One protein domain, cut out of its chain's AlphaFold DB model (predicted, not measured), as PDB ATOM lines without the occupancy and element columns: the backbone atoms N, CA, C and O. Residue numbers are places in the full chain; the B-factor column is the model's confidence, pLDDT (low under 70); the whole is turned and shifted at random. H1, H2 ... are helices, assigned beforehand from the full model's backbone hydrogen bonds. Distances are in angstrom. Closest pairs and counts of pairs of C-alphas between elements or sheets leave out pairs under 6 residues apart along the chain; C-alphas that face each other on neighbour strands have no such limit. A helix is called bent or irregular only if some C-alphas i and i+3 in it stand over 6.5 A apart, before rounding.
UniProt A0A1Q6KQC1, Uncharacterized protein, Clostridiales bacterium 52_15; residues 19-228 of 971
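Overview. This is residues 19 to 228 of the 971 residues of an uncharacterized protein of Clostridiales bacterium 52_15 (UniProt A0A1Q6KQC1). The domain is a rounded body of crossed helices built round H11, which lies near the middle, with H8 crossing it, H2 packed on its residues 200 to 205, and H9 and H10 packed on its residues 193 to 199. H4 joins H3 and H6 in one outlying group, while H7, H5, H12 and H13 make another, and three long loops run far out from the middle. The 210 printed residues include thirteen named helices, H1 to H13 in order along the chain, and no named strand; the class is all helix. The whole is compact, with a radius of gyration of the C-alphas of 16.6 A and spans of 47 by 41 by 41 A.

Arrangement. H1, residues 19 to 22, touches H2, residues 29 to 32; the closest C-alphas are those of Cys 20 and Gly 31, 4.5 A apart. H2 touches residues 200 to 205 alone of H11, residues 193 to 205, the hub, which touches four helices; the closest C-alphas are those of Leu 29 and Ala 204, 5.8 A apart. H3, residues 35 to 48, touches H4, residues 62 to 70, with residues 38 to 42 alone, at a steep tilt of 61 degrees, the same way, the closest C-alphas being those of Thr 42 and Asn 62 at 6.0 A. H4 touches H6, residues 89 to 97, at a steep tilt of 63 degrees, the same way, with the C-alphas of His 64 and Ile 92 closest at 7.0 A. H5, residues 73 to 76, touches residues 115 to 120 alone of H7, residues 110 to 126; the C-alphas of Tyr 75 and Asn 119 are closest, at 5.2 A. H8, residues 136 to 147, touches H11 at a steep tilt of 62 degrees, opposite ways, with the C-alphas of Arg 141 and Ala 198 closest at 5.2 A. H9, residues 153 to 171, and H10, residues 178 to 188, form a helical hairpin at a shallow tilt of 29 degrees, opposite ways; the closest C-alphas, those of Lys 171 and Ala 181, are 4.3 A apart. H10 is irregular, with C-alphas 182 and 185 at 7.3 A. H10 and H11, also a helical hairpin, only just touch, with 3 pairs of C-alphas within 8 A, the closest being Leu 187 and Gln 196 at 6.2 A. H12, residues 207 to 211, touches H7; the closest C-alphas are those of Glu 110 and Ser 208, 5.8 A apart. H13, residues 215 to 226, touches H10 at a shallow tilt of 9 degrees, the same way, with the C-alphas of His 183 and Leu 226 closest at 6.4 A. Among the pairs that are apart are H3 and H13, and H5 and H9. Every O i to N i+4 pair is within hydrogen-bond range in H3, H4, H6, H7, H8, H9, H11, H12 and H13, against 4 of 7 in H10; H1, H2 and H5 are too short for such a pair.

Along the chain. H1 begins at C-alpha 19, (-11.817, 35.226, -0.282). H3 is 20.0 A long from first to last C-alpha, H7 24.5 A, H11 18.0 A, and H9, the longest helix with 19 residues, 27.0 A. H9 begins at C-alpha 153, (8.265, 30.621, 13.180), and H13 ends at C-alpha 226, (2.456, 15.622, -10.158).

Size, cuts and confidence. The C-alphas farthest apart, those of Pro 52 and Lys 175, are 49.4 A apart. The printed part has no cut. The links H3 to H4, H5 to H6 and H6 to H7 are long. The mean pLDDT of the printed part is 79.0, and 39 residues are under 70, among them residues 49 to 61 and 122 to 134.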
ATOM      1  N   LYS A  19     -10.881  34.708   0.736       79.81
ATOM      2  CA  LYS A  19     -11.817  35.226  -0.282       79.81
ATOM      3  C   LYS A  19     -11.354  34.890  -1.696       79.81
ATOM      4  O   LYS A  19     -12.176  34.581  -2.558       79.81
ATOM      5  N   CYS A  20     -10.043  34.902  -1.921       77.62
ATOM      6  CA  CYS A  20      -9.438  34.566  -3.207       77.62
ATOM      7  C   CYS A  20      -9.320  33.050  -3.448       77.62
ATOM      8  O   CYS A  20      -9.046  32.653  -4.583       77.62
ATOM      9  N   LEU A  21      -9.530  32.220  -2.414       79.38
ATOM     10  CA  LEU A  21      -9.424  30.756  -2.486       79.38
ATOM     11  C   LEU A  21     -10.763  30.012  -2.395       79.38
ATOM     12  O   LEU A  21     -10.874  28.895  -2.896       79.38
ATOM     13  N   SER A  22     -11.777  30.584  -1.736       70.94
ATOM     14  CA  SER A  22     -13.005  29.860  -1.362       70.94
ATOM     15  C   SER A  22     -14.255  30.236  -2.163       70.94
ATOM     16  O   SER A  22     -15.154  29.402  -2.280       70.94
ATOM     17  N   GLY A  23     -14.325  31.431  -2.757       60.56
ATOM     18  CA  GLY A  23     -15.531  31.897  -3.446       60.56
ATOM     19  C   GLY A  23     -15.350  32.171  -4.936       60.56
ATOM     20  O   GLY A  23     -14.863  33.253  -5.268       60.56
ATOM     21  N   PRO A  24     -15.833  31.303  -5.852       74.12
ATOM     22  CA  PRO A  24     -15.802  29.826  -5.823       74.12
ATOM     23  C   PRO A  24     -14.389  29.248  -5.582       74.12
ATOM     24  O   PRO A  24     -13.402  29.966  -5.715       74.12
ATOM     25  N   PHE A  25     -14.278  27.951  -5.242       83.62
ATOM     26  CA  PHE A  25     -12.977  27.326  -4.930       83.62
ATOM     27  C   PHE A  25     -11.992  27.403  -6.103       83.62
ATOM     28  O   PHE A  25     -12.242  26.809  -7.163       83.62
ATOM     29  N   ARG A  26     -10.859  28.073  -5.868       86.25
ATOM     30  CA  ARG A  26      -9.748  28.229  -6.812       86.25
ATOM     31  C   ARG A  26      -8.409  28.355  -6.094       86.25
ATOM     32  O   ARG A  26      -8.367  28.895  -4.997       86.25
ATOM     33  N   ILE A  27      -7.323  27.888  -6.704       89.12
ATOM     34  CA  ILE A  27      -5.970  28.161  -6.207       89.12
ATOM     35  C   ILE A  27      -5.420  29.309  -7.049       89.12
ATOM     36  O   ILE A  27      -5.158  29.143  -8.233       89.12
ATOM     37  N   SER A  28      -5.316  30.492  -6.448       90.88
ATOM     38  CA  SER A  28      -4.853  31.716  -7.109       90.88
ATOM     39  C   SER A  28      -3.638  32.277  -6.380       90.88
ATOM     40  O   SER A  28      -3.530  32.137  -5.159       90.88
ATOM     41  N   LEU A  29      -2.742  32.966  -7.092       91.69
ATOM     42  CA  LEU A  29      -1.592  33.626  -6.463       91.69
ATOM     43  C   LEU A  29      -2.034  34.668  -5.431       91.69
ATOM     44  O   LEU A  29      -1.413  34.827  -4.384       91.69
ATOM     45  N   GLY A  30      -3.142  35.357  -5.708       87.75
ATOM     46  CA  GLY A  30      -3.730  36.337  -4.809       87.75
ATOM     47  C   GLY A  30      -4.279  35.735  -3.516       87.75
ATOM     48  O   GLY A  30      -4.300  36.427  -2.501       87.75
ATOM     49  N   GLY A  31      -4.680  34.463  -3.568       89.75
ATOM     50  CA  GLY A  31      -5.117  33.662  -2.434       89.75
ATOM     51  C   GLY A  31      -3.971  33.049  -1.638       89.75
ATOM     52  O   GLY A  31      -3.945  33.173  -0.416       89.75
ATOM     53  N   LEU A  32      -3.002  32.443  -2.330       92.81
ATOM     54  CA  LEU A  32      -1.799  31.878  -1.709       92.81
ATOM     55  C   LEU A  32      -0.979  32.954  -0.993       92.81
ATOM     56  O   LEU A  32      -0.464  32.722   0.097       92.81
ATOM     57  N   TYR A  33      -0.898  34.148  -1.582       92.06
ATOM     58  CA  TYR A  33      -0.140  35.271  -1.050       92.06
ATOM     59  C   TYR A  33      -1.078  36.453  -0.811       92.06
ATOM     60  O   TYR A  33      -1.307  37.279  -1.702       92.06
ATOM     61  N   ALA A  34      -1.625  36.542   0.405       88.00
ATOM     62  CA  ALA A  34      -2.459  37.663   0.837       88.00
ATOM     63  C   ALA A  34      -1.705  38.999   0.726       88.00
ATOM     64  O   ALA A  34      -0.475  39.038   0.763       88.00
ATOM     65  N   ARG A  35      -2.427  40.124   0.626       85.25
ATOM     66  CA  ARG A  35      -1.824  41.453   0.395       85.25
ATOM     67  C   ARG A  35      -0.674  41.775   1.359       85.25
ATOM     68  O   ARG A  35       0.409  42.102   0.897       85.25
ATOM     69  N   LYS A  36      -0.882  41.588   2.668       85.06
ATOM     70  CA  LYS A  36       0.146  41.823   3.701       85.06
ATOM     71  C   LYS A  36       1.411  40.983   3.469       85.06
ATOM     72  O   LYS A  36       2.519  41.459   3.692       85.06
ATOM     73  N   THR A  37       1.244  39.745   3.007       87.00
ATOM     74  CA  THR A  37       2.350  38.854   2.643       87.00
ATOM     75  C   THR A  37       3.051  39.352   1.383       87.00
ATOM     76  O   THR A  37       4.268  39.472   1.394       87.00
ATOM     77  N   ARG A  38       2.311  39.726   0.330       88.50
ATOM     78  CA  ARG A  38       2.888  40.260  -0.920       88.50
ATOM     79  C   ARG A  38       3.702  41.527  -0.699       88.50
ATOM     80  O   ARG A  38       4.764  41.677  -1.297       88.50
ATOM     81  N   ASP A  39       3.222  42.416   0.164       85.62
ATOM     82  CA  ASP A  39       3.928  43.651   0.498       85.62
ATOM     83  C   ASP A  39       5.297  43.318   1.117       85.62
ATOM     84  O   ASP A  39       6.317  43.803   0.637       85.62
ATOM     85  N   ARG A  40       5.345  42.372   2.068       85.38
ATOM     86  CA  ARG A  40       6.603  41.880   2.662       85.38
ATOM     87  C   ARG A  40       7.503  41.163   1.659       85.38
ATOM     88  O   ARG A  40       8.691  41.455   1.615       85.38
ATOM     89  N   MET A  41       6.953  40.267   0.837       89.25
ATOM     90  CA  MET A  41       7.714  39.582  -0.218       89.25
ATOM     91  C   MET A  41       8.393  40.596  -1.142       89.25
ATOM     92  O   MET A  41       9.568  40.460  -1.468       89.25
ATOM     93  N   THR A  42       7.669  41.654  -1.509       84.00
ATOM     94  CA  THR A  42       8.185  42.722  -2.367       84.00
ATOM     95  C   THR A  42       9.267  43.543  -1.665       84.00
ATOM     96  O   THR A  42      10.268  43.874  -2.295       84.00
ATOM     97  N   THR A  43       9.109  43.837  -0.368       84.06
ATOM     98  CA  THR A  43      10.152  44.482   0.445       84.06
ATOM     99  C   THR A  43      11.429  43.642   0.482       84.06
ATOM    100  O   THR A  43      12.515  44.181   0.291       84.06
ATOM    101  N   VAL A  44      11.316  42.324   0.678       85.06
ATOM    102  CA  VAL A  44      12.476  41.418   0.702       85.06
ATOM    103  C   VAL A  44      13.166  41.356  -0.663       85.06
ATOM    104  O   VAL A  44      14.388  41.489  -0.729       85.06
ATOM    105  N   LEU A  45      12.403  41.247  -1.756       82.50
ATOM    106  CA  LEU A  45      12.950  41.294  -3.119       82.50
ATOM    107  C   LEU A  45      13.659  42.628  -3.410       82.50
ATOM    108  O   LEU A  45      14.732  42.641  -4.011       82.50
ATOM    109  N   ALA A  46      13.104  43.755  -2.948       75.69
ATOM    110  CA  ALA A  46      13.722  45.072  -3.113       75.69
ATOM    111  C   ALA A  46      15.048  45.198  -2.341       75.69
ATOM    112  O   ALA A  46      16.028  45.702  -2.894       75.69
ATOM    113  N   LYS A  47      15.106  44.676  -1.104       77.19
ATOM    114  CA  LYS A  47      16.341  44.613  -0.303       77.19
ATOM    115  C   LYS A  47      17.423  43.777  -0.992       77.19
ATOM    116  O   LYS A  47      18.583  44.178  -1.007       77.19
ATOM    117  N   GLN A  48      17.060  42.638  -1.586       72.44
ATOM    118  CA  GLN A  48      18.005  41.779  -2.307       72.44
ATOM    119  C   GLN A  48      18.576  42.459  -3.562       72.44
ATOM    120  O   GLN A  48      19.761  42.306  -3.854       72.44
ATOM    121  N   ALA A  49      17.762  43.253  -4.263       65.00
ATOM    122  CA  ALA A  49      18.162  44.002  -5.456       65.00
ATOM    123  C   ALA A  49      19.018  45.257  -5.164       65.00
ATOM    124  O   ALA A  49      19.308  46.021  -6.081       65.00
ATOM    125  N   GLY A  50      19.403  45.506  -3.903       59.62
ATOM    126  CA  GLY A  50      20.264  46.630  -3.518       59.62
ATOM    127  C   GLY A  50      19.620  48.014  -3.657       59.62
ATOM    128  O   GLY A  50      20.335  49.013  -3.685       59.62
ATOM    129  N   ARG A  51      18.285  48.094  -3.752       55.50
ATOM    130  CA  ARG A  51      17.564  49.369  -3.868       55.50
ATOM    131  C   ARG A  51      17.246  49.918  -2.468       55.50
ATOM    132  O   ARG A  51      16.710  49.162  -1.654       55.50
ATOM    133  N   PRO A  52      17.560  51.192  -2.148       46.06
ATOM    134  CA  PRO A  52      17.128  51.802  -0.890       46.06
ATOM    135  C   PRO A  52      15.594  51.833  -0.822       46.06
ATOM    136  O   PRO A  52      14.935  51.813  -1.858       46.06
ATOM    137  N   GLU A  53      15.028  51.854   0.391       49.25
ATOM    138  CA  GLU A  53      13.577  51.931   0.624       49.25
ATOM    139  C   GLU A  53      12.975  53.157  -0.093       49.25
ATOM    140  O   GLU A  53      12.936  54.263   0.447       49.25
ATOM    141  N   GLU A  54      12.524  52.967  -1.334       42.66
ATOM    142  CA  GLU A  54      11.791  53.973  -2.093       42.66
ATOM    143  C   GLU A  54      10.504  54.304  -1.337       42.66
ATOM    144  O   GLU A  54       9.590  53.485  -1.198       42.66
ATOM    145  N   ARG A  55      10.444  55.539  -0.834       42.25
ATOM    146  CA  ARG A  55       9.233  56.119  -0.266       42.25
ATOM    147  C   ARG A  55       8.195  56.321  -1.375       42.25
ATOM    148  O   ARG A  55       8.262  57.269  -2.141       42.25
ATOM    149  N   ASP A  56       7.212  55.430  -1.385       46.72
ATOM    150  CA  ASP A  56       5.773  55.681  -1.579       46.72
ATOM    151  C   ASP A  56       5.237  56.264  -2.912       46.72
ATOM    152  O   ASP A  56       4.028  56.472  -3.016       46.72
ATOM    153  N   THR A  57       6.038  56.471  -3.967       38.59
ATOM    154  CA  THR A  57       5.503  57.041  -5.233       38.59
ATOM    155  C   THR A  57       5.581  56.172  -6.486       38.59
ATOM    156  O   THR A  57       4.813  56.443  -7.407       38.59
ATOM    157  N   ASP A  58       6.348  55.076  -6.519       43.62
ATOM    158  CA  ASP A  58       6.427  54.207  -7.707       43.62
ATOM    159  C   ASP A  58       5.717  52.857  -7.487       43.62
ATOM    160  O   ASP A  58       6.303  51.774  -7.413       43.62
ATOM    161  N   LYS A  59       4.383  52.930  -7.358       46.75
ATOM    162  CA  LYS A  59       3.449  51.789  -7.251       46.75
ATOM    163  C   LYS A  59       3.349  50.980  -8.556       46.75
ATOM    164  O   LYS A  59       2.254  50.615  -8.978       46.75
ATOM    165  N   LYS A  60       4.466  50.636  -9.204       50.50
ATOM    166  CA  LYS A  60       4.493  49.512 -10.153       50.50
ATOM    167  C   LYS A  60       4.232  48.229  -9.346       50.50
ATOM    168  O   LYS A  60       5.133  47.639  -8.759       50.50
ATOM    169  N   ASN A  61       2.938  47.918  -9.256       69.62
ATOM    170  CA  ASN A  61       2.202  46.939  -8.451       69.62
ATOM    171  C   ASN A  61       3.016  45.724  -7.942       69.62
ATOM    172  O   ASN A  61       3.579  44.967  -8.728       69.62
ATOM    173  N   ASN A  62       2.993  45.479  -6.624       75.50
ATOM    174  CA  ASN A  62       3.628  44.340  -5.929       75.50
ATOM    175  C   ASN A  62       3.360  42.975  -6.599       75.50
ATOM    176  O   ASN A  62       4.201  42.081  -6.564       75.50
ATOM    177  N   GLN A  63       2.208  42.815  -7.256       85.94
ATOM    178  CA  GLN A  63       1.866  41.613  -8.022       85.94
ATOM    179  C   GLN A  63       2.788  41.383  -9.224       85.94
ATOM    180  O   GLN A  63       3.170  40.247  -9.475       85.94
ATOM    181  N   HIS A  64       3.181  42.442  -9.935       85.00
ATOM    182  CA  HIS A  64       4.115  42.360 -11.058       85.00
ATOM    183  C   HIS A  64       5.491  41.869 -10.595       85.00
ATOM    184  O   HIS A  64       6.021  40.909 -11.141       85.00
ATOM    185  N   ARG A  65       6.041  42.469  -9.528       84.19
ATOM    186  CA  ARG A  65       7.357  42.083  -8.984       84.19
ATOM    187  C   ARG A  65       7.384  40.621  -8.530       84.19
ATOM    188  O   ARG A  65       8.329  39.904  -8.833       84.19
ATOM    189  N   ILE A  66       6.326  40.170  -7.854       88.25
ATOM    190  CA  ILE A  66       6.195  38.771  -7.427       88.25
ATOM    191  C   ILE A  66       6.020  37.838  -8.634       88.25
ATOM    192  O   ILE A  66       6.599  36.756  -8.639       88.25
ATOM    193  N   LEU A  67       5.264  38.243  -9.663       88.69
ATOM    194  CA  LEU A  67       5.102  37.453 -10.886       88.69
ATOM    195  C   LEU A  67       6.442  37.216 -11.581       88.69
ATOM    196  O   LEU A  67       6.758  36.071 -11.874       88.69
ATOM    197  N   CYS A  68       7.228  38.274 -11.799       87.12
ATOM    198  CA  CYS A  68       8.524  38.172 -12.470       87.12
ATOM    199  C   CYS A  68       9.545  37.376 -11.655       87.12
ATOM    200  O   CYS A  68      10.378  36.692 -12.238       87.12
ATOM    201  N   ALA A  69       9.469  37.435 -10.321       88.50
ATOM    202  CA  ALA A  69      10.329  36.634  -9.457       88.50
ATOM    203  C   ALA A  69       9.964  35.142  -9.514       88.50
ATOM    204  O   ALA A  69      10.840  34.292  -9.645       88.50
ATOM    205  N   LEU A  70       8.672  34.805  -9.427       90.69
ATOM    206  CA  LEU A  70       8.216  33.410  -9.422       90.69
ATOM    207  C   LEU A  70       8.269  32.765 -10.814       90.69
ATOM    208  O   LEU A  70       8.531  31.569 -10.907       90.69
ATOM    209  N   LEU A  71       8.009  33.522 -11.879       89.56
ATOM    210  CA  LEU A  71       7.907  33.002 -13.237       89.56
ATOM    211  C   LEU A  71       8.943  33.671 -14.157       89.56
ATOM    212  O   LEU A  71       8.770  34.843 -14.523       89.56
ATOM    213  N   PRO A  72      10.003  32.941 -14.545       86.12
ATOM    214  CA  PRO A  72      10.983  33.428 -15.506       86.12
ATOM    215  C   PRO A  72      10.396  33.782 -16.876       86.12
ATOM    216  O   PRO A  72       9.303  33.316 -17.221       86.12
ATOM    217  N   ALA A  73      11.124  34.604 -17.640       80.94
ATOM    218  CA  ALA A  73      10.679  35.226 -18.889       80.94
ATOM    219  C   ALA A  73      10.086  34.221 -19.888       80.94
ATOM    220  O   ALA A  73       8.959  34.376 -20.354       80.94
ATOM    221  N   GLU A  74      10.782  33.125 -20.133       75.12
ATOM    222  CA  GLU A  74      10.411  32.074 -21.072       75.12
ATOM    223  C   GLU A  74       9.120  31.332 -20.730       75.12
ATOM    224  O   GLU A  74       8.454  30.812 -21.623       75.12
ATOM    225  N   TYR A  75       8.731  31.300 -19.454       84.31
ATOM    226  CA  TYR A  75       7.470  30.694 -19.037       84.31
ATOM    227  C   TYR A  75       6.311  31.693 -19.109       84.31
ATOM    228  O   TYR A  75       5.154  31.272 -19.129       84.31
ATOM    229  N   ARG A  76       6.593  33.000 -19.186       86.00
ATOM    230  CA  ARG A  76       5.595  34.081 -19.191       86.00
ATOM    231  C   ARG A  76       5.376  34.738 -20.562       86.00
ATOM    232  O   ARG A  76       4.556  35.648 -20.660       86.00
ATOM    233  N   LEU A  77       6.034  34.258 -21.619       78.38
ATOM    234  CA  LEU A  77       5.791  34.717 -22.991       78.38
ATOM    235  C   LEU A  77       4.419  34.268 -23.506       78.38
ATOM    236  O   LEU A  77       4.063  33.090 -23.479       78.38
ATOM    237  N   MET A  78       3.640  35.206 -24.021       81.50
ATOM    238  CA  MET A  78       2.407  34.916 -24.742       81.50
ATOM    239  C   MET A  78       2.729  34.406 -26.159       81.50
ATOM    240  O   MET A  78       3.797  34.703 -26.695       81.50
ATOM    241  N   PRO A  79       1.804  33.689 -26.828       58.53
ATOM    242  CA  PRO A  79       2.026  33.184 -28.189       58.53
ATOM    243  C   PRO A  79       2.334  34.257 -29.247       58.53
ATOM    244  O   PRO A  79       2.857  33.933 -30.309       58.53
ATOM    245  N   ASP A  80       1.986  35.517 -28.980       64.06
ATOM    246  CA  ASP A  80       2.283  36.674 -29.831       64.06
ATOM    247  C   ASP A  80       3.634  37.343 -29.506       64.06
ATOM    248  O   ASP A  80       3.956  38.377 -30.085       64.06
ATOM    249  N   GLY A  81       4.423  36.758 -28.597       60.84
ATOM    250  CA  GLY A  81       5.708  37.283 -28.133       60.84
ATOM    251  C   GLY A  81       5.598  38.304 -26.998       60.84
ATOM    252  O   GLY A  81       6.620  38.729 -26.469       60.84
ATOM    253  N   THR A  82       4.387  38.690 -26.581       75.81
ATOM    254  CA  THR A  82       4.205  39.646 -25.479       75.81
ATOM    255  C   THR A  82       4.521  38.987 -24.139       75.81
ATOM    256  O   THR A  82       3.940  37.961 -23.801       75.81
ATOM    257  N   ASP A  83       5.371  39.593 -23.317       80.69
ATOM    258  CA  ASP A  83       5.579  39.136 -21.940       80.69
ATOM    259  C   ASP A  83       4.330  39.425 -21.072       80.69
ATOM    260  O   ASP A  83       3.815  40.548 -21.051       80.69
ATOM    261  N   LEU A  84       3.843  38.428 -20.324       82.44
ATOM    262  CA  LEU A  84       2.756  38.564 -19.347       82.44
ATOM    263  C   LEU A  84       2.999  39.695 -18.332       82.44
ATOM    264  O   LEU A  84       2.045  40.329 -17.870       82.44
ATOM    265  N   ALA A  85       4.261  39.954 -17.988       81.25
ATOM    266  CA  ALA A  85       4.680  41.040 -17.112       81.25
ATOM    267  C   ALA A  85       4.376  42.430 -17.704       81.25
ATOM    268  O   ALA A  85       4.092  43.367 -16.964       81.25
ATOM    269  N   ASN A  86       4.316  42.555 -19.033       81.00
ATOM    270  CA  ASN A  86       4.027  43.814 -19.725       81.00
ATOM    271  C   ASN A  86       2.522  44.119 -19.836       81.00
ATOM    272  O   ASN A  86       2.118  45.118 -20.438       81.00
ATOM    273  N   LEU A  87       1.658  43.276 -19.261       76.31
ATOM    274  CA  LEU A  87       0.225  43.537 -19.241       76.31
ATOM    275  C   LEU A  87      -0.128  44.761 -18.383       76.31
ATOM    276  O   LEU A  87       0.466  45.036 -17.343       76.31
ATOM    277  N   LYS A  88      -1.203  45.459 -18.776       81.94
ATOM    278  CA  LYS A  88      -1.784  46.544 -17.969       81.94
ATOM    279  C   LYS A  88      -2.114  46.049 -16.557       81.94
ATOM    280  O   LYS A  88      -2.599  44.932 -16.383       81.94
ATOM    281  N   GLU A  89      -1.956  46.916 -15.561       78.81
ATOM    282  CA  GLU A  89      -2.104  46.587 -14.133       78.81
ATOM    283  C   GLU A  89      -3.423  45.868 -13.791       78.81
ATOM    284  O   GLU A  89      -3.442  44.898 -13.028       78.81
ATOM    285  N   ALA A  90      -4.531  46.293 -14.404       81.56
ATOM    286  CA  ALA A  90      -5.834  45.656 -14.224       81.56
ATOM    287  C   ALA A  90      -5.850  44.197 -14.716       81.56
ATOM    288  O   ALA A  90      -6.506  43.349 -14.113       81.56
ATOM    289  N   SER A  91      -5.118  43.884 -15.786       84.25
ATOM    290  CA  SER A  91      -4.997  42.533 -16.341       84.25
ATOM    291  C   SER A  91      -4.107  41.641 -15.473       84.25
ATOM    292  O   SER A  91      -4.482  40.499 -15.207       84.25
ATOM    293  N   ILE A  92      -2.990  42.172 -14.956       84.56
ATOM    294  CA  ILE A  92      -2.137  41.464 -13.981       84.56
ATOM    295  C   ILE A  92      -2.932  41.162 -12.711       84.56
ATOM    296  O   ILE A  92      -2.926  40.032 -12.229       84.56
ATOM    297  N   SER A  93      -3.692  42.139 -12.210       86.38
ATOM    298  CA  SER A  93      -4.545  41.959 -11.031       86.38
ATOM    299  C   SER A  93      -5.582  40.856 -11.245       86.38
ATOM    300  O   SER A  93      -5.762  40.010 -10.369       86.38
ATOM    301  N   ARG A  94      -6.229  40.823 -12.421       88.88
ATOM    302  CA  ARG A  94      -7.189  39.770 -12.802       88.88
ATOM    303  C   ARG A  94      -6.535  38.390 -12.894       88.88
ATOM    304  O   ARG A  94      -7.138  37.428 -12.421       88.88
ATOM    305  N   PHE A  95      -5.314  38.298 -13.428       88.75
ATOM    306  CA  PHE A  95      -4.525  37.060 -13.463       88.75
ATOM    307  C   PHE A  95      -4.116  36.605 -12.054       88.75
ATOM    308  O   PHE A  95      -4.188  35.426 -11.724       88.75
ATOM    309  N   PHE A  96      -3.754  37.530 -11.168       87.56
ATOM    310  CA  PHE A  96      -3.348  37.181  -9.807       87.56
ATOM    311  C   PHE A  96      -4.485  36.573  -8.985       87.56
ATOM    312  O   PHE A  96      -4.264  35.627  -8.234       87.56
ATOM    313  N   ILE A  97      -5.700  37.115  -9.104       87.12
ATOM    314  CA  ILE A  97      -6.852  36.691  -8.287       87.12
ATOM    315  C   ILE A  97      -7.740  35.641  -8.970       87.12
ATOM    316  O   ILE A  97      -8.758  35.249  -8.390       87.12
ATOM    317  N   CYS A  98      -7.375  35.204 -10.184       86.12
ATOM    318  CA  CYS A  98      -8.197  34.353 -11.049       86.12
ATOM    319  C   CYS A  98      -9.613  34.927 -11.236       86.12
ATOM    320  O   CYS A  98     -10.607  34.280 -10.906       86.12
ATOM    321  N   ALA A  99      -9.709  36.175 -11.702       85.31
ATOM    322  CA  ALA A  99     -10.992  36.858 -11.846       85.31
ATOM    323  C   ALA A  99     -11.856  36.220 -12.947       85.31
ATOM    324  O   ALA A  99     -11.415  36.073 -14.090       85.31
ATOM    325  N   GLU A 100     -13.104  35.905 -12.611       82.62
ATOM    326  CA  GLU A 100     -14.118  35.424 -13.551       82.62
ATOM    327  C   GLU A 100     -14.912  36.596 -14.134       82.62
ATOM    328  O   GLU A 100     -15.182  37.597 -13.464       82.62
ATOM    329  N   ASN A 101     -15.288  36.470 -15.400       79.00
ATOM    330  CA  ASN A 101     -16.232  37.351 -16.052       79.00
ATOM    331  C   ASN A 101     -17.655  36.950 -15.613       79.00
ATOM    332  O   ASN A 101     -18.075  35.830 -15.913       79.00
ATOM    333  N   PRO A 102     -18.400  37.837 -14.927       75.25
ATOM    334  CA  PRO A 102     -19.713  37.511 -14.370       75.25
ATOM    335  C   PRO A 102     -20.765  37.182 -15.438       75.25
ATOM    336  O   PRO A 102     -21.700  36.444 -15.143       75.25
ATOM    337  N   ASP A 103     -20.591  37.662 -16.673       74.25
ATOM    338  CA  ASP A 103     -21.541  37.449 -17.770       74.25
ATOM    339  C   ASP A 103     -21.314  36.114 -18.495       74.25
ATOM    340  O   ASP A 103     -22.236  35.555 -19.084       74.25
ATOM    341  N   THR A 104     -20.082  35.591 -18.473       74.75
ATOM    342  CA  THR A 104     -19.700  34.378 -19.230       74.75
ATOM    343  C   THR A 104     -19.262  33.208 -18.353       74.75
ATOM    344  O   THR A 104     -19.138  32.090 -18.849       74.75
ATOM    345  N   GLY A 105     -18.984  33.446 -17.069       70.69
ATOM    346  CA  GLY A 105     -18.426  32.459 -16.141       70.69
ATOM    347  C   GLY A 105     -16.982  32.035 -16.446       70.69
ATOM    348  O   GLY A 105     -16.459  31.156 -15.765       70.69
ATOM    349  N   LYS A 106     -16.327  32.626 -17.457       75.75
ATOM    350  CA  LYS A 106     -14.943  32.318 -17.856       75.75
ATOM    351  C   LYS A 106     -13.927  33.222 -17.169       75.75
ATOM    352  O   LYS A 106     -14.241  34.358 -16.824       75.75
ATOM    353  N   PHE A 107     -12.683  32.767 -17.027       80.19
ATOM    354  CA  PHE A 107     -11.612  33.607 -16.488       80.19
ATOM    355  C   PHE A 107     -11.209  34.709 -17.474       80.19
ATOM    356  O   PHE A 107     -10.962  34.443 -18.647       80.19
ATOM    357  N   TYR A 108     -11.046  35.941 -16.983       81.00
ATOM    358  CA  TYR A 108     -10.515  37.048 -17.792       81.00
ATOM    359  C   TYR A 108      -9.114  36.764 -18.340       81.00
ATOM    360  O   TYR A 108      -8.752  37.302 -19.386       81.00
ATOM    361  N   SER A 109      -8.343  35.938 -17.629       86.19
ATOM    362  CA  SER A 109      -6.948  35.643 -17.945       86.19
ATOM    363  C   SER A 109      -6.724  34.209 -18.448       86.19
ATOM    364  O   SER A 109      -5.638  33.660 -18.288       86.19
ATOM    365  N   GLU A 110      -7.753  33.581 -19.031       83.69
ATOM    366  CA  GLU A 110      -7.705  32.201 -19.552       83.69
ATOM    367  C   GLU A 110      -6.518  31.981 -20.507       83.69
ATOM    368  O   GLU A 110      -5.735  31.055 -20.313       83.69
ATOM    369  N   ARG A 111      -6.311  32.899 -21.462       81.31
ATOM    370  CA  ARG A 111      -5.203  32.832 -22.432       81.31
ATOM    371  C   ARG A 111      -3.827  32.895 -21.776       81.31
ATOM    372  O   ARG A 111      -2.884  32.297 -22.276       81.31
ATOM    373  N   GLN A 112      -3.706  33.642 -20.685       88.25
ATOM    374  CA  GLN A 112      -2.454  33.821 -19.959       88.25
ATOM    375  C   GLN A 112      -2.069  32.537 -19.222       88.25
ATOM    376  O   GLN A 112      -0.936  32.092 -19.329       88.25
ATOM    377  N   TYR A 113      -3.014  31.899 -18.528       88.25
ATOM    378  CA  TYR A 113      -2.767  30.607 -17.876       88.25
ATOM    379  C   TYR A 113      -2.427  29.507 -18.891       88.25
ATOM    380  O   TYR A 113      -1.524  28.709 -18.647       88.25
ATOM    381  N   GLU A 114      -3.118  29.475 -20.035       84.38
ATOM    382  CA  GLU A 114      -2.820  28.530 -21.116       84.38
ATOM    383  C   GLU A 114      -1.443  28.776 -21.734       84.38
ATOM    384  O   GLU A 114      -0.734  27.816 -22.024       84.38
ATOM    385  N   ALA A 115      -1.034  30.036 -21.916       81.31
ATOM    386  CA  ALA A 115       0.306  30.373 -22.391       81.31
ATOM    387  C   ALA A 115       1.377  29.830 -21.437       81.31
ATOM    388  O   ALA A 115       2.258  29.092 -21.869       81.31
ATOM    389  N   VAL A 116       1.229  30.083 -20.130       86.31
ATOM    390  CA  VAL A 116       2.145  29.550 -19.108       86.31
ATOM    391  C   VAL A 116       2.172  28.020 -19.130       86.31
ATOM    392  O   VAL A 116       3.246  27.420 -19.107       86.31
ATOM    393  N   GLY A 117       1.005  27.376 -19.238       84.06
ATOM    394  CA  GLY A 117       0.895  25.923 -19.360       84.06
ATOM    395  C   GLY A 117       1.592  25.366 -20.606       84.06
ATOM    396  O   GLY A 117       2.313  24.379 -20.514       84.06
ATOM    397  N   ASN A 118       1.427  25.998 -21.766       79.44
ATOM    398  CA  ASN A 118       2.063  25.553 -23.008       79.44
ATOM    399  C   ASN A 118       3.582  25.757 -22.990       79.44
ATOM    400  O   ASN A 118       4.310  24.841 -23.373       79.44
ATOM    401  N   ASN A 119       4.059  26.897 -22.481       81.44
ATOM    402  CA  ASN A 119       5.490  27.177 -22.338       81.44
ATOM    403  C   ASN A 119       6.167  26.155 -21.422       81.44
ATOM    404  O   ASN A 119       7.224  25.622 -21.755       81.44
ATOM    405  N   LEU A 120       5.508  25.814 -20.310       82.06
ATOM    406  CA  LEU A 120       5.914  24.750 -19.393       82.06
ATOM    407  C   LEU A 120       6.180  23.423 -20.116       82.06
ATOM    408  O   LEU A 120       7.248  22.829 -19.954       82.06
ATOM    409  N   ILE A 121       5.237  22.970 -20.948       74.50
ATOM    410  CA  ILE A 121       5.388  21.722 -21.707       74.50
ATOM    411  C   ILE A 121       6.406  21.890 -22.850       74.50
ATOM    412  O   ILE A 121       7.137  20.956 -23.176       74.50
ATOM    413  N   ASP A 122       6.470  23.043 -23.516       68.12
ATOM    414  CA  ASP A 122       7.407  23.312 -24.618       68.12
ATOM    415  C   ASP A 122       8.866  23.287 -24.179       68.12
ATOM    416  O   ASP A 122       9.687  22.654 -24.850       68.12
ATOM    417  N   LEU A 123       9.172  23.925 -23.054       68.81
ATOM    418  CA  LEU A 123      10.505  23.938 -22.463       68.81
ATOM    419  C   LEU A 123      10.874  22.548 -21.943       68.81
ATOM    420  O   LEU A 123      11.948  22.046 -22.270       68.81
ATOM    421  N   ALA A 124       9.940  21.856 -21.280       66.75
ATOM    422  CA  ALA A 124      10.137  20.459 -20.903       66.75
ATOM    423  C   ALA A 124      10.427  19.563 -22.124       66.75
ATOM    424  O   ALA A 124      11.292  18.698 -22.053       66.75
ATOM    425  N   ARG A 125       9.778  19.790 -23.275       59.09
ATOM    426  CA  ARG A 125      10.066  19.060 -24.525       59.09
ATOM    427  C   ARG A 125      11.451  19.368 -25.083       59.09
ATOM    428  O   ARG A 125      12.111  18.432 -25.525       59.09
ATOM    429  N   LYS A 126      11.871  20.641 -25.121       54.81
ATOM    430  CA  LYS A 126      13.222  21.018 -25.584       54.81
ATOM    431  C   LYS A 126      14.296  20.305 -24.754       54.81
ATOM    432  O   LYS A 126      15.256  19.801 -25.319       54.81
ATOM    433  N   ALA A 127      14.043  20.152 -23.456       54.50
ATOM    434  CA  ALA A 127      14.863  19.401 -22.506       54.50
ATOM    435  C   ALA A 127      14.640  17.868 -22.544       54.50
ATOM    436  O   ALA A 127      14.933  17.133 -21.600       54.50
ATOM    437  N   GLY A 128      13.985  17.344 -23.588       51.56
ATOM    438  CA  GLY A 128      13.702  15.914 -23.727       51.56
ATOM    439  C   GLY A 128      12.916  15.302 -22.557       51.56
ATOM    440  O   GLY A 128      13.048  14.103 -22.308       51.56
ATOM    441  N   PHE A 129      12.127  16.095 -21.830       57.16
ATOM    442  CA  PHE A 129      11.379  15.731 -20.620       57.16
ATOM    443  C   PHE A 129      12.240  15.117 -19.502       57.16
ATOM    444  O   PHE A 129      11.756  14.303 -18.714       57.16
ATOM    445  N   ARG A 130      13.527  15.473 -19.419       55.12
ATOM    446  CA  ARG A 130      14.394  15.028 -18.324       55.12
ATOM    447  C   ARG A 130      14.039  15.793 -17.050       55.12
ATOM    448  O   ARG A 130      14.157  17.012 -16.985       55.12
ATOM    449  N   THR A 131      13.626  15.076 -16.007       51.78
ATOM    450  CA  THR A 131      13.192  15.655 -14.719       51.78
ATOM    451  C   THR A 131      14.268  16.503 -14.030       51.78
ATOM    452  O   THR A 131      13.929  17.391 -13.253       51.78
ATOM    453  N   GLY A 132      15.552  16.258 -14.319       51.44
ATOM    454  CA  GLY A 132      16.681  17.062 -13.836       51.44
ATOM    455  C   GLY A 132      16.885  18.399 -14.563       51.44
ATOM    456  O   GLY A 132      17.478  19.301 -13.980       51.44
ATOM    457  N   GLU A 133      16.364  18.537 -15.784       52.53
ATOM    458  CA  GLU A 133      16.473  19.738 -16.633       52.53
ATOM    459  C   GLU A 133      15.209  20.619 -16.541       52.53
ATOM    460  O   GLU A 133      15.157  21.730 -17.061       52.53
ATOM    461  N   PHE A 134      14.175  20.158 -15.828       64.81
ATOM    462  CA  PHE A 134      12.979  20.946 -15.541       64.81
ATOM    463  C   PHE A 134      13.201  21.857 -14.320       64.81
ATOM    464  O   PHE A 134      12.971  21.483 -13.166       64.81
ATOM    465  N   THR A 135      13.686  23.071 -14.578       71.06
ATOM    466  CA  THR A 135      14.227  23.984 -13.556       71.06
ATOM    467  C   THR A 135      13.186  24.869 -12.864       71.06
ATOM    468  O   THR A 135      13.494  25.421 -11.804       71.06
ATOM    469  N   LEU A 136      11.948  24.965 -13.374       83.75
ATOM    470  CA  LEU A 136      10.945  25.902 -12.844       83.75
ATOM    471  C   LEU A 136      10.544  25.616 -11.388       83.75
ATOM    472  O   LEU A 136      10.468  26.533 -10.574       83.75
ATOM    473  N   LEU A 137      10.282  24.356 -11.032       83.81
ATOM    474  CA  LEU A 137       9.908  23.998  -9.656       83.81
ATOM    475  C   LEU A 137      11.046  24.288  -8.655       83.81
ATOM    476  O   LEU A 137      10.783  24.932  -7.635       83.81
ATOM    477  N   PRO A 138      12.306  23.883  -8.927       83.44
ATOM    478  CA  PRO A 138      13.460  24.329  -8.149       83.44
ATOM    479  C   PRO A 138      13.609  25.856  -8.065       83.44
ATOM    480  O   PRO A 138      13.906  26.361  -6.981       83.44
ATOM    481  N   HIS A 139      13.372  26.584  -9.165       88.94
ATOM    482  CA  HIS A 139      13.429  28.052  -9.214       88.94
ATOM    483  C   HIS A 139      12.400  28.689  -8.283       88.94
ATOM    484  O   HIS A 139      12.767  29.424  -7.368       88.94
ATOM    485  N   ILE A 140      11.120  28.336  -8.440       91.81
ATOM    486  CA  ILE A 140      10.032  28.848  -7.599       91.81
ATOM    487  C   ILE A 140      10.308  28.540  -6.128       91.81
ATOM    488  O   ILE A 140      10.132  29.410  -5.278       91.81
ATOM    489  N   ARG A 141      10.787  27.330  -5.809       90.25
ATOM    490  CA  ARG A 141      11.162  26.976  -4.435       90.25
ATOM    491  C   ARG A 141      12.234  27.919  -3.886       90.25
ATOM    492  O   ARG A 141      12.074  28.420  -2.778       90.25
ATOM    493  N   GLY A 142      13.305  28.162  -4.643       89.44
ATOM    494  CA  GLY A 142      14.381  29.074  -4.240       89.44
ATOM    495  C   GLY A 142      13.882  30.506  -4.030       89.44
ATOM    496  O   GLY A 142      14.172  31.128  -3.011       89.44
ATOM    497  N   GLN A 143      13.039  30.995  -4.936       92.62
ATOM    498  CA  GLN A 143      12.439  32.326  -4.844       92.62
ATOM    499  C   GLN A 143      11.506  32.462  -3.633       92.62
ATOM    500  O   GLN A 143      11.516  33.481  -2.943       92.62
ATOM    501  N   LEU A 144      10.747  31.415  -3.302       92.56
ATOM    502  CA  LEU A 144       9.908  31.390  -2.105       92.56
ATOM    503  C   LEU A 144      10.718  31.333  -0.809       92.56
ATOM    504  O   LEU A 144      10.323  31.976   0.162       92.56
ATOM    505  N   GLN A 145      11.858  30.635  -0.786       91.44
ATOM    506  CA  GLN A 145      12.763  30.638   0.371       91.44
ATOM    507  C   GLN A 145      13.248  32.052   0.696       91.44
ATOM    508  O   GLN A 145      13.272  32.438   1.864       91.44
ATOM    509  N   ILE A 146      13.565  32.832  -0.337       87.94
ATOM    510  CA  ILE A 146      13.962  34.235  -0.212       87.94
ATOM    511  C   ILE A 146      12.770  35.079   0.252       87.94
ATOM    512  O   ILE A 146      12.821  35.700   1.311       87.94
ATOM    513  N   MET A 147      11.671  35.074  -0.505       91.00
ATOM    514  CA  MET A 147      10.501  35.930  -0.265       91.00
ATOM    515  C   MET A 147       9.833  35.705   1.098       91.00
ATOM    516  O   MET A 147       9.170  36.604   1.618       91.00
ATOM    517  N   LEU A 148       9.999  34.515   1.680       88.94
ATOM    518  CA  LEU A 148       9.440  34.132   2.977       88.94
ATOM    519  C   LEU A 148      10.491  34.092   4.101       88.94
ATOM    520  O   LEU A 148      10.178  33.649   5.211       88.94
ATOM    521  N   ALA A 149      11.727  34.538   3.857       86.94
ATOM    522  CA  ALA A 149      12.821  34.465   4.830       86.94
ATOM    523  C   ALA A 149      12.517  35.223   6.135       86.94
ATOM    524  O   ALA A 149      12.845  34.742   7.214       86.94
ATOM    525  N   GLU A 150      11.827  36.365   6.051       85.88
ATOM    526  CA  GLU A 150      11.488  37.210   7.207       85.88
ATOM    527  C   GLU A 150      10.218  36.762   7.961       85.88
ATOM    528  O   GLU A 150       9.761  37.468   8.864       85.88
ATOM    529  N   LEU A 151       9.592  35.635   7.594       86.31
ATOM    530  CA  LEU A 151       8.459  35.103   8.357       86.31
ATOM    531  C   LEU A 151       8.923  34.538   9.701       86.31
ATOM    532  O   LEU A 151       9.853  33.732   9.763       86.31
ATOM    533  N   THR A 152       8.210  34.893  10.769       88.19
ATOM    534  CA  THR A 152       8.426  34.293  12.091       88.19
ATOM    535  C   THR A 152       8.055  32.808  12.088       88.19
ATOM    536  O   THR A 152       7.275  32.338  11.260       88.19
ATOM    537  N   GLU A 153       8.567  32.052  13.056       86.31
ATOM    538  CA  GLU A 153       8.265  30.621  13.180       86.31
ATOM    539  C   GLU A 153       6.760  30.341  13.372       86.31
ATOM    540  O   GLU A 153       6.235  29.366  12.833       86.31
ATOM    541  N   ASN A 154       6.047  31.224  14.084       88.00
ATOM    542  CA  ASN A 154       4.589  31.150  14.221       88.00
ATOM    543  C   ASN A 154       3.887  31.380  12.872       88.00
ATOM    544  O   ASN A 154       3.014  30.601  12.502       88.00
ATOM    545  N   GLU A 155       4.310  32.390  12.104       87.62
ATOM    546  CA  GLU A 155       3.749  32.674  10.775       87.62
ATOM    547  C   GLU A 155       4.020  31.537   9.782       87.62
ATOM    548  O   GLU A 155       3.129  31.167   9.023       87.62
ATOM    549  N   ARG A 156       5.218  30.937   9.806       90.00
ATOM    550  CA  ARG A 156       5.556  29.759   8.986       90.00
ATOM    551  C   ARG A 156       4.692  28.550   9.347       90.00
ATOM    552  O   ARG A 156       4.225  27.849   8.448       90.00
ATOM    553  N   ARG A 157       4.441  28.319  10.643       89.75
ATOM    554  CA  ARG A 157       3.520  27.268  11.110       89.75
ATOM    555  C   ARG A 157       2.091  27.512  10.635       89.75
ATOM    556  O   ARG A 157       1.462  26.578  10.143       89.75
ATOM    557  N   ASP A 158       1.603  28.744  10.731       90.69
ATOM    558  CA  ASP A 158       0.260  29.098  10.269       90.69
ATOM    559  C   ASP A 158       0.124  28.979   8.739       90.69
ATOM    560  O   ASP A 158      -0.873  28.447   8.259       90.69
ATOM    561  N   PHE A 159       1.147  29.354   7.963       91.31
ATOM    562  CA  PHE A 159       1.164  29.184   6.500       91.31
ATOM    563  C   PHE A 159       1.158  27.707   6.088       91.31
ATOM    564  O   PHE A 159       0.442  27.313   5.169       91.31
ATOM    565  N   SER A 160       1.932  26.877   6.787       90.00
ATOM    566  CA  SER A 160       1.936  25.428   6.575       90.00
ATOM    567  C   SER A 160       0.573  24.811   6.889       90.00
ATOM    568  O   SER A 160       0.041  24.046   6.084       90.00
ATOM    569  N   ALA A 161      -0.059  25.211   7.997       90.12
ATOM    570  CA  ALA A 161      -1.413  24.775   8.332       90.12
ATOM    571  C   ALA A 161      -2.446  25.199   7.269       90.12
ATOM    572  O   ALA A 161      -3.301  24.396   6.884       90.12
ATOM    573  N   ASP A 162      -2.345  26.424   6.746       91.94
ATOM    574  CA  ASP A 162      -3.196  26.916   5.659       91.94
ATOM    575  C   ASP A 162      -2.992  26.128   4.353       91.94
ATOM    576  O   ASP A 162      -3.972  25.733   3.717       91.94
ATOM    577  N   ALA A 163      -1.745  25.824   3.972       90.06
ATOM    578  CA  ALA A 163      -1.429  25.016   2.790       90.06
ATOM    579  C   ALA A 163      -1.989  23.586   2.905       90.06
ATOM    580  O   ALA A 163      -2.606  23.078   1.965       90.06
ATOM    581  N   MET A 164      -1.863  22.961   4.082       89.12
ATOM    582  CA  MET A 164      -2.459  21.649   4.368       89.12
ATOM    583  C   MET A 164      -3.986  21.679   4.268       89.12
ATOM    584  O   MET A 164      -4.595  20.768   3.698       89.12
ATOM    585  N   THR A 165      -4.601  22.746   4.784       89.50
ATOM    586  CA  THR A 165      -6.049  22.970   4.724       89.50
ATOM    587  C   THR A 165      -6.508  23.164   3.278       89.50
ATOM    588  O   THR A 165      -7.517  22.586   2.868       89.50
ATOM    589  N   LEU A 166      -5.754  23.909   2.464       89.25
ATOM    590  CA  LEU A 166      -6.031  24.102   1.041       89.25
ATOM    591  C   LEU A 166      -5.937  22.789   0.248       89.25
ATOM    592  O   LEU A 166      -6.824  22.500  -0.558       89.25
ATOM    593  N   LEU A 167      -4.916  21.966   0.508       88.50
ATOM    594  CA  LEU A 167      -4.754  20.646  -0.112       88.50
ATOM    595  C   LEU A 167      -5.859  19.663   0.311       88.50
ATOM    596  O   LEU A 167      -6.343  18.891  -0.515       88.50
ATOM    597  N   GLU A 168      -6.322  19.714   1.563       87.81
ATOM    598  CA  GLU A 168      -7.488  18.936   2.007       87.81
ATOM    599  C   GLU A 168      -8.777  19.406   1.316       87.81
ATOM    600  O   GLU A 168      -9.582  18.596   0.850       87.81
ATOM    601  N   ARG A 169      -8.964  20.722   1.159       87.81
ATOM    602  CA  ARG A 169     -10.086  21.268   0.382       87.81
ATOM    603  C   ARG A 169     -10.013  20.818  -1.087       87.81
ATOM    604  O   ARG A 169     -11.046  20.429  -1.625       87.81
ATOM    605  N   LEU A 170      -8.828  20.797  -1.710       86.69
ATOM    606  CA  LEU A 170      -8.613  20.314  -3.084       86.69
ATOM    607  C   LEU A 170      -8.958  18.825  -3.237       86.69
ATOM    608  O   LEU A 170      -9.670  18.458  -4.171       86.69
ATOM    609  N   LYS A 171      -8.536  17.984  -2.285       85.69
ATOM    610  CA  LYS A 171      -8.880  16.552  -2.229       85.69
ATOM    611  C   LYS A 171     -10.398  16.332  -2.236       85.69
ATOM    612  O   LYS A 171     -10.912  15.507  -2.990       85.69
ATOM    613  N   ASN A 172     -11.129  17.153  -1.482       85.00
ATOM    614  CA  ASN A 172     -12.594  17.131  -1.419       85.00
ATOM    615  C   ASN A 172     -13.288  17.683  -2.686       85.00
ATOM    616  O   ASN A 172     -14.514  17.609  -2.807       85.00
ATOM    617  N   LYS A 173     -12.532  18.209  -3.662       84.25
ATOM    618  CA  LYS A 173     -13.017  18.649  -4.985       84.25
ATOM    619  C   LYS A 173     -12.697  17.654  -6.109       84.25
ATOM    620  O   LYS A 173     -12.751  18.036  -7.276       84.25
ATOM    621  N   SER A 174     -12.459  16.381  -5.793       75.94
ATOM    622  CA  SER A 174     -12.130  15.319  -6.765       75.94
ATOM    623  C   SER A 174     -13.097  15.173  -7.943       75.94
ATOM    624  O   SER A 174     -12.669  14.829  -9.037       75.94
ATOM    625  N   LYS A 175     -14.385  15.495  -7.766       77.31
ATOM    626  CA  LYS A 175     -15.363  15.505  -8.870       77.31
ATOM    627  C   LYS A 175     -15.158  16.646  -9.874       77.31
ATOM    628  O   LYS A 175     -15.609  16.525 -11.005       77.31
ATOM    629  N   LYS A 176     -14.553  17.762  -9.454       77.19
ATOM    630  CA  LYS A 176     -14.338  18.955 -10.288       77.19
ATOM    631  C   LYS A 176     -12.903  19.038 -10.820       77.19
ATOM    632  O   LYS A 176     -12.718  19.520 -11.926       77.19
ATOM    633  N   TYR A 177     -11.924  18.550 -10.054       82.81
ATOM    634  CA  TYR A 177     -10.498  18.566 -10.406       82.81
ATOM    635  C   TYR A 177      -9.856  17.193 -10.121       82.81
ATOM    636  O   TYR A 177      -9.123  17.054  -9.140       82.81
ATOM    637  N   PRO A 178     -10.170  16.151 -10.912       79.25
ATOM    638  CA  PRO A 178      -9.764  14.776 -10.614       79.25
ATOM    639  C   PRO A 178      -8.239  14.585 -10.589       79.25
ATOM    640  O   PRO A 178      -7.722  14.006  -9.630       79.25
ATOM    641  N   ASP A 179      -7.512  15.133 -11.570       79.81
ATOM    642  CA  ASP A 179      -6.051  14.994 -11.661       79.81
ATOM    643  C   ASP A 179      -5.345  15.644 -10.467       79.81
ATOM    644  O   ASP A 179      -4.534  15.007  -9.795       79.81
ATOM    645  N   LEU A 180      -5.727  16.874 -10.114       83.25
ATOM    646  CA  LEU A 180      -5.176  17.580  -8.955       83.25
ATOM    647  C   LEU A 180      -5.540  16.907  -7.623       83.25
ATOM    648  O   LEU A 180      -4.689  16.755  -6.746       83.25
ATOM    649  N   ALA A 181      -6.796  16.487  -7.455       83.44
ATOM    650  CA  ALA A 181      -7.257  15.883  -6.208       83.44
ATOM    651  C   ALA A 181      -6.583  14.534  -5.923       83.44
ATOM    652  O   ALA A 181      -6.311  14.229  -4.760       83.44
ATOM    653  N   SER A 182      -6.279  13.749  -6.963       81.56
ATOM    654  CA  SER A 182      -5.581  12.464  -6.819       81.56
ATOM    655  C   SER A 182      -4.151  12.611  -6.276       81.56
ATOM    656  O   SER A 182      -3.669  11.725  -5.571       81.56
ATOM    657  N   HIS A 183      -3.515  13.764  -6.504       82.38
ATOM    658  CA  HIS A 183      -2.150  14.058  -6.060       82.38
ATOM    659  C   HIS A 183      -2.081  14.904  -4.780       82.38
ATOM    660  O   HIS A 183      -0.998  15.079  -4.221       82.38
ATOM    661  N   ALA A 184      -3.219  15.376  -4.255       84.38
ATOM    662  CA  ALA A 184      -3.265  16.229  -3.065       84.38
ATOM    663  C   ALA A 184      -2.582  15.591  -1.839       84.38
ATOM    664  O   ALA A 184      -1.887  16.273  -1.093       84.38
ATOM    665  N   GLU A 185      -2.726  14.275  -1.648       82.50
ATOM    666  CA  GLU A 185      -2.076  13.550  -0.544       82.50
ATOM    667  C   GLU A 185      -0.551  13.441  -0.725       82.50
ATOM    668  O   GLU A 185       0.190  13.458   0.253       82.50
ATOM    669  N   GLY A 186      -0.075  13.348  -1.972       78.19
ATOM    670  CA  GLY A 186       1.353  13.363  -2.290       78.19
ATOM    671  C   GLY A 186       1.969  14.736  -2.030       78.19
ATOM    672  O   GLY A 186       3.009  14.828  -1.387       78.19
ATOM    673  N   LEU A 187       1.269  15.802  -2.431       82.81
ATOM    674  CA  LEU A 187       1.693  17.182  -2.183       82.81
ATOM    675  C   LEU A 187       1.786  17.503  -0.684       82.81
ATOM    676  O   LEU A 187       2.717  18.183  -0.268       82.81
ATOM    677  N   LYS A 188       0.895  16.955   0.153       82.44
ATOM    678  CA  LYS A 188       0.981  17.097   1.621       82.44
ATOM    679  C   LYS A 188       2.225  16.456   2.234       82.44
ATOM    680  O   LYS A 188       2.658  16.866   3.303       82.44
ATOM    681  N   LYS A 189       2.772  15.420   1.596       80.38
ATOM    682  CA  LYS A 189       3.928  14.664   2.099       80.38
ATOM    683  C   LYS A 189       5.271  15.258   1.669       80.38
ATOM    684  O   LYS A 189       6.304  14.715   2.048       80.38
ATOM    685  N   LEU A 190       5.268  16.340   0.886       78.88
ATOM    686  CA  LEU A 190       6.488  17.059   0.512       78.88
ATOM    687  C   LEU A 190       7.166  17.661   1.751       78.88
ATOM    688  O   LEU A 190       6.486  18.065   2.696       78.88
ATOM    689  N   GLY A 191       8.501  17.698   1.738       68.06
ATOM    690  CA  GLY A 191       9.319  17.831   2.944       68.06
ATOM    691  C   GLY A 191       9.375  19.235   3.546       68.06
ATOM    692  O   GLY A 191       9.548  19.359   4.757       68.06
ATOM    693  N   THR A 192       9.214  20.293   2.744       83.56
ATOM    694  CA  THR A 192       9.259  21.686   3.230       83.56
ATOM    695  C   THR A 192       8.039  22.505   2.803       83.56
ATOM    696  O   THR A 192       7.383  22.207   1.803       83.56
ATOM    697  N   LEU A 193       7.746  23.579   3.551       87.75
ATOM    698  CA  LEU A 193       6.686  24.537   3.214       87.75
ATOM    699  C   LEU A 193       6.905  25.130   1.815       87.75
ATOM    700  O   LEU A 193       5.969  25.238   1.031       87.75
ATOM    701  N   GLU A 194       8.140  25.493   1.482       91.31
ATOM    702  CA  GLU A 194       8.488  26.096   0.197       91.31
ATOM    703  C   GLU A 194       8.342  25.114  -0.966       91.31
ATOM    704  O   GLU A 194       7.957  25.533  -2.055       91.31
ATOM    705  N   GLU A 195       8.582  23.815  -0.755       85.50
ATOM    706  CA  GLU A 195       8.267  22.792  -1.761       85.50
ATOM    707  C   GLU A 195       6.767  22.727  -2.014       85.50
ATOM    708  O   GLU A 195       6.338  22.814  -3.161       85.50
ATOM    709  N   GLN A 196       5.960  22.644  -0.956       87.81
ATOM    710  CA  GLN A 196       4.500  22.596  -1.073       87.81
ATOM    711  C   GLN A 196       3.947  23.844  -1.771       87.81
ATOM    712  O   GLN A 196       3.121  23.743  -2.680       87.81
ATOM    713  N   LEU A 197       4.442  25.022  -1.386       91.81
ATOM    714  CA  LEU A 197       4.052  26.286  -1.998       91.81
ATOM    715  C   LEU A 197       4.543  26.415  -3.441       91.81
ATOM    716  O   LEU A 197       3.844  27.034  -4.234       91.81
ATOM    717  N   ALA A 198       5.676  25.818  -3.819       90.88
ATOM    718  CA  ALA A 198       6.139  25.846  -5.203       90.88
ATOM    719  C   ALA A 198       5.174  25.109  -6.141       90.88
ATOM    720  O   ALA A 198       4.761  25.672  -7.154       90.88
ATOM    721  N   TYR A 199       4.730  23.903  -5.771       89.81
ATOM    722  CA  TYR A 199       3.718  23.182  -6.554       89.81
ATOM    723  C   TYR A 199       2.381  23.925  -6.577       89.81
ATOM    724  O   TYR A 199       1.794  24.088  -7.644       89.81
ATOM    725  N   LEU A 200       1.915  24.431  -5.429       91.62
ATOM    726  CA  LEU A 200       0.678  25.221  -5.362       91.62
ATOM    727  C   LEU A 200       0.754  26.491  -6.222       91.62
ATOM    728  O   LEU A 200      -0.238  26.866  -6.843       91.62
ATOM    729  N   THR A 201       1.925  27.116  -6.311       93.50
ATOM    730  CA  THR A 201       2.175  28.291  -7.149       93.50
ATOM    731  C   THR A 201       2.156  27.961  -8.631       93.50
ATOM    732  O   THR A 201       1.504  28.680  -9.382       93.50
ATOM    733  N   VAL A 202       2.769  26.857  -9.073       91.12
ATOM    734  CA  VAL A 202       2.658  26.429 -10.481       91.12
ATOM    735  C   VAL A 202       1.213  26.062 -10.829       91.12
ATOM    736  O   VAL A 202       0.720  26.441 -11.892       91.12
ATOM    737  N   ILE A 203       0.496  25.398  -9.914       91.00
ATOM    738  CA  ILE A 203      -0.934  25.099 -10.072       91.00
ATOM    739  C   ILE A 203      -1.746  26.400 -10.199       91.00
ATOM    740  O   ILE A 203      -2.614  26.498 -11.065       91.00
ATOM    741  N   ALA A 204      -1.442  27.423  -9.395       92.06
ATOM    742  CA  ALA A 204      -2.090  28.732  -9.483       92.06
ATOM    743  C   ALA A 204      -1.785  29.464 -10.800       92.06
ATOM    744  O   ALA A 204      -2.670  30.072 -11.401       92.06
ATOM    745  N   LEU A 205      -0.537  29.382 -11.264       91.81
ATOM    746  CA  LEU A 205      -0.059  29.971 -12.519       91.81
ATOM    747  C   LEU A 205      -0.621  29.293 -13.771       91.81
ATOM    748  O   LEU A 205      -0.509  29.842 -14.862       91.81
ATOM    749  N   THR A 206      -1.245  28.128 -13.617       90.88
ATOM    750  CA  THR A 206      -1.857  27.350 -14.701       90.88
ATOM    751  C   THR A 206      -3.331  27.044 -14.421       90.88
ATOM    752  O   THR A 206      -3.892  26.107 -14.981       90.88
ATOM    753  N   TRP A 207      -3.995  27.821 -13.552       89.31
ATOM    754  CA  TRP A 207      -5.287  27.443 -12.965       89.31
ATOM    755  C   TRP A 207      -6.398  27.124 -13.985       89.31
ATOM    756  O   TRP A 207      -7.175  26.183 -13.776       89.31
ATOM    757  N   SER A 208      -6.490  27.859 -15.104       85.06
ATOM    758  CA  SER A 208      -7.516  27.575 -16.125       85.06
ATOM    759  C   SER A 208      -7.317  26.215 -16.800       85.06
ATOM    760  O   SER A 208      -8.307  25.549 -17.099       85.06
ATOM    761  N   CYS A 209      -6.068  25.753 -16.938       85.50
ATOM    762  CA  CYS A 209      -5.724  24.463 -17.543       85.50
ATOM    763  C   CYS A 209      -6.284  23.280 -16.746       85.50
ATOM    764  O   CYS A 209      -6.484  22.205 -17.299       85.50
ATOM    765  N   TRP A 210      -6.540  23.457 -15.449       82.75
ATOM    766  CA  TRP A 210      -7.080  22.415 -14.571       82.75
ATOM    767  C   TRP A 210      -8.597  22.446 -14.456       82.75
ATOM    768  O   TRP A 210      -9.202  21.486 -13.985       82.75
ATOM    769  N   SER A 211      -9.213  23.573 -14.810       63.19
ATOM    770  CA  SER A 211     -10.609  23.859 -14.491       63.19
ATOM    771  C   SER A 211     -11.559  23.778 -15.685       63.19
ATOM    772  O   SER A 211     -12.771  23.767 -15.460       63.19
ATOM    773  N   TRP A 212     -11.040  23.666 -16.918       57.00
ATOM    774  CA  TRP A 212     -11.819  23.655 -18.162       57.00
ATOM    775  C   TRP A 212     -11.198  22.753 -19.252       57.00
ATOM    776  O   TRP A 212     -10.011  22.857 -19.517       57.00
ATOM    777  N   ASN A 213     -12.032  21.900 -19.875       50.28
ATOM    778  CA  ASN A 213     -12.000  21.207 -21.190       50.28
ATOM    779  C   ASN A 213     -10.726  21.098 -22.088       50.28
ATOM    780  O   ASN A 213     -10.875  20.797 -23.272       50.28
ATOM    781  N   ASN A 214      -9.492  21.247 -21.598       55.09
ATOM    782  CA  ASN A 214      -8.266  20.956 -22.355       55.09
ATOM    783  C   ASN A 214      -7.576  19.690 -21.827       55.09
ATOM    784  O   ASN A 214      -6.467  19.731 -21.303       55.09
ATOM    785  N   ASP A 215      -8.257  18.553 -21.999       62.56
ATOM    786  CA  ASP A 215      -7.857  17.231 -21.490       62.56
ATOM    787  C   ASP A 215      -6.398  16.856 -21.828       62.56
ATOM    788  O   ASP A 215      -5.739  16.171 -21.052       62.56
ATOM    789  N   ALA A 216      -5.855  17.341 -22.951       66.69
ATOM    790  CA  ALA A 216      -4.464  17.101 -23.331       66.69
ATOM    791  C   ALA A 216      -3.471  17.899 -22.467       66.69
ATOM    792  O   ALA A 216      -2.592  17.303 -21.848       66.69
ATOM    793  N   LEU A 217      -3.637  19.224 -22.377       71.31
ATOM    794  CA  LEU A 217      -2.727  20.071 -21.603       71.31
ATOM    795  C   LEU A 217      -2.816  19.773 -20.100       71.31
ATOM    796  O   LEU A 217      -1.796  19.766 -19.417       71.31
ATOM    797  N   THR A 218      -4.014  19.473 -19.585       77.25
ATOM    798  CA  THR A 218      -4.204  19.060 -18.187       77.25
ATOM    799  C   THR A 218      -3.414  17.792 -17.866       77.25
ATOM    800  O   THR A 218      -2.733  17.738 -16.845       77.25
ATOM    801  N   LYS A 219      -3.461  16.783 -18.746       74.44
ATOM    802  CA  LYS A 219      -2.723  15.522 -18.567       74.44
ATOM    803  C   LYS A 219      -1.216  15.720 -18.667       74.44
ATOM    804  O   LYS A 219      -0.486  15.171 -17.843       74.44
ATOM    805  N   ASP A 220      -0.762  16.530 -19.620       75.00
ATOM    806  CA  ASP A 220       0.659  16.842 -19.788       75.00
ATOM    807  C   ASP A 220       1.207  17.590 -18.559       75.00
ATOM    808  O   ASP A 220       2.276  17.253 -18.047       75.00
ATOM    809  N   LEU A 221       0.445  18.551 -18.021       79.44
ATOM    810  CA  LEU A 221       0.799  19.266 -16.792       79.44
ATOM    811  C   LEU A 221       0.746  18.356 -15.561       79.44
ATOM    812  O   LEU A 221       1.638  18.432 -14.718       79.44
ATOM    813  N   ALA A 222      -0.261  17.484 -15.441       76.56
ATOM    814  CA  ALA A 222      -0.353  16.518 -14.345       76.56
ATOM    815  C   ALA A 222       0.856  15.581 -14.338       76.56
ATOM    816  O   ALA A 222       1.439  15.329 -13.289       76.56
ATOM    817  N   PHE A 223       1.272  15.112 -15.513       70.31
ATOM    818  CA  PHE A 223       2.442  14.260 -15.642       70.31
ATOM    819  C   PHE A 223       3.729  15.002 -15.269       70.31
ATOM    820  O   PHE A 223       4.498  14.519 -14.435       70.31
ATOM    821  N   LEU A 224       3.936  16.189 -15.846       74.94
ATOM    822  CA  LEU A 224       5.136  16.992 -15.622       74.94
ATOM    823  C   LEU A 224       5.286  17.418 -14.155       74.94
ATOM    824  O   LEU A 224       6.397  17.442 -13.629       74.94
ATOM    825  N   LEU A 225       4.177  17.769 -13.499       73.44
ATOM    826  CA  LEU A 225       4.194  18.394 -12.177       73.44
ATOM    827  C   LEU A 225       3.838  17.444 -11.033       73.44
ATOM    828  O   LEU A 225       4.206  17.730  -9.904       73.44
ATOM    829  N   LEU A 226       3.090  16.364 -11.258       71.12
ATOM    830  CA  LEU A 226       2.456  15.622 -10.158       71.12
ATOM    831  C   LEU A 226       2.801  14.128 -10.129       71.12
ATOM    832  O   LEU A 226       2.472  13.465  -9.146       71.12
ATOM    833  N   THR A 227       3.517  13.595 -11.126       60.91
ATOM    834  CA  THR A 227       3.961  12.190 -11.109       60.91
ATOM    835  C   THR A 227       4.917  11.947  -9.927       60.91
ATOM    836  O   THR A 227       5.911  12.664  -9.789       60.91
ATOM    837  N   PRO A 228       4.640  10.972  -9.038       49.28
ATOM    838  CA  PRO A 228       5.388  10.816  -7.797       49.28
ATOM    839  C   PRO A 228       6.834  10.392  -8.050       49.28
ATOM    840  O   PRO A 228       7.084   9.380  -8.707       49.28
TER     841      PRO A 228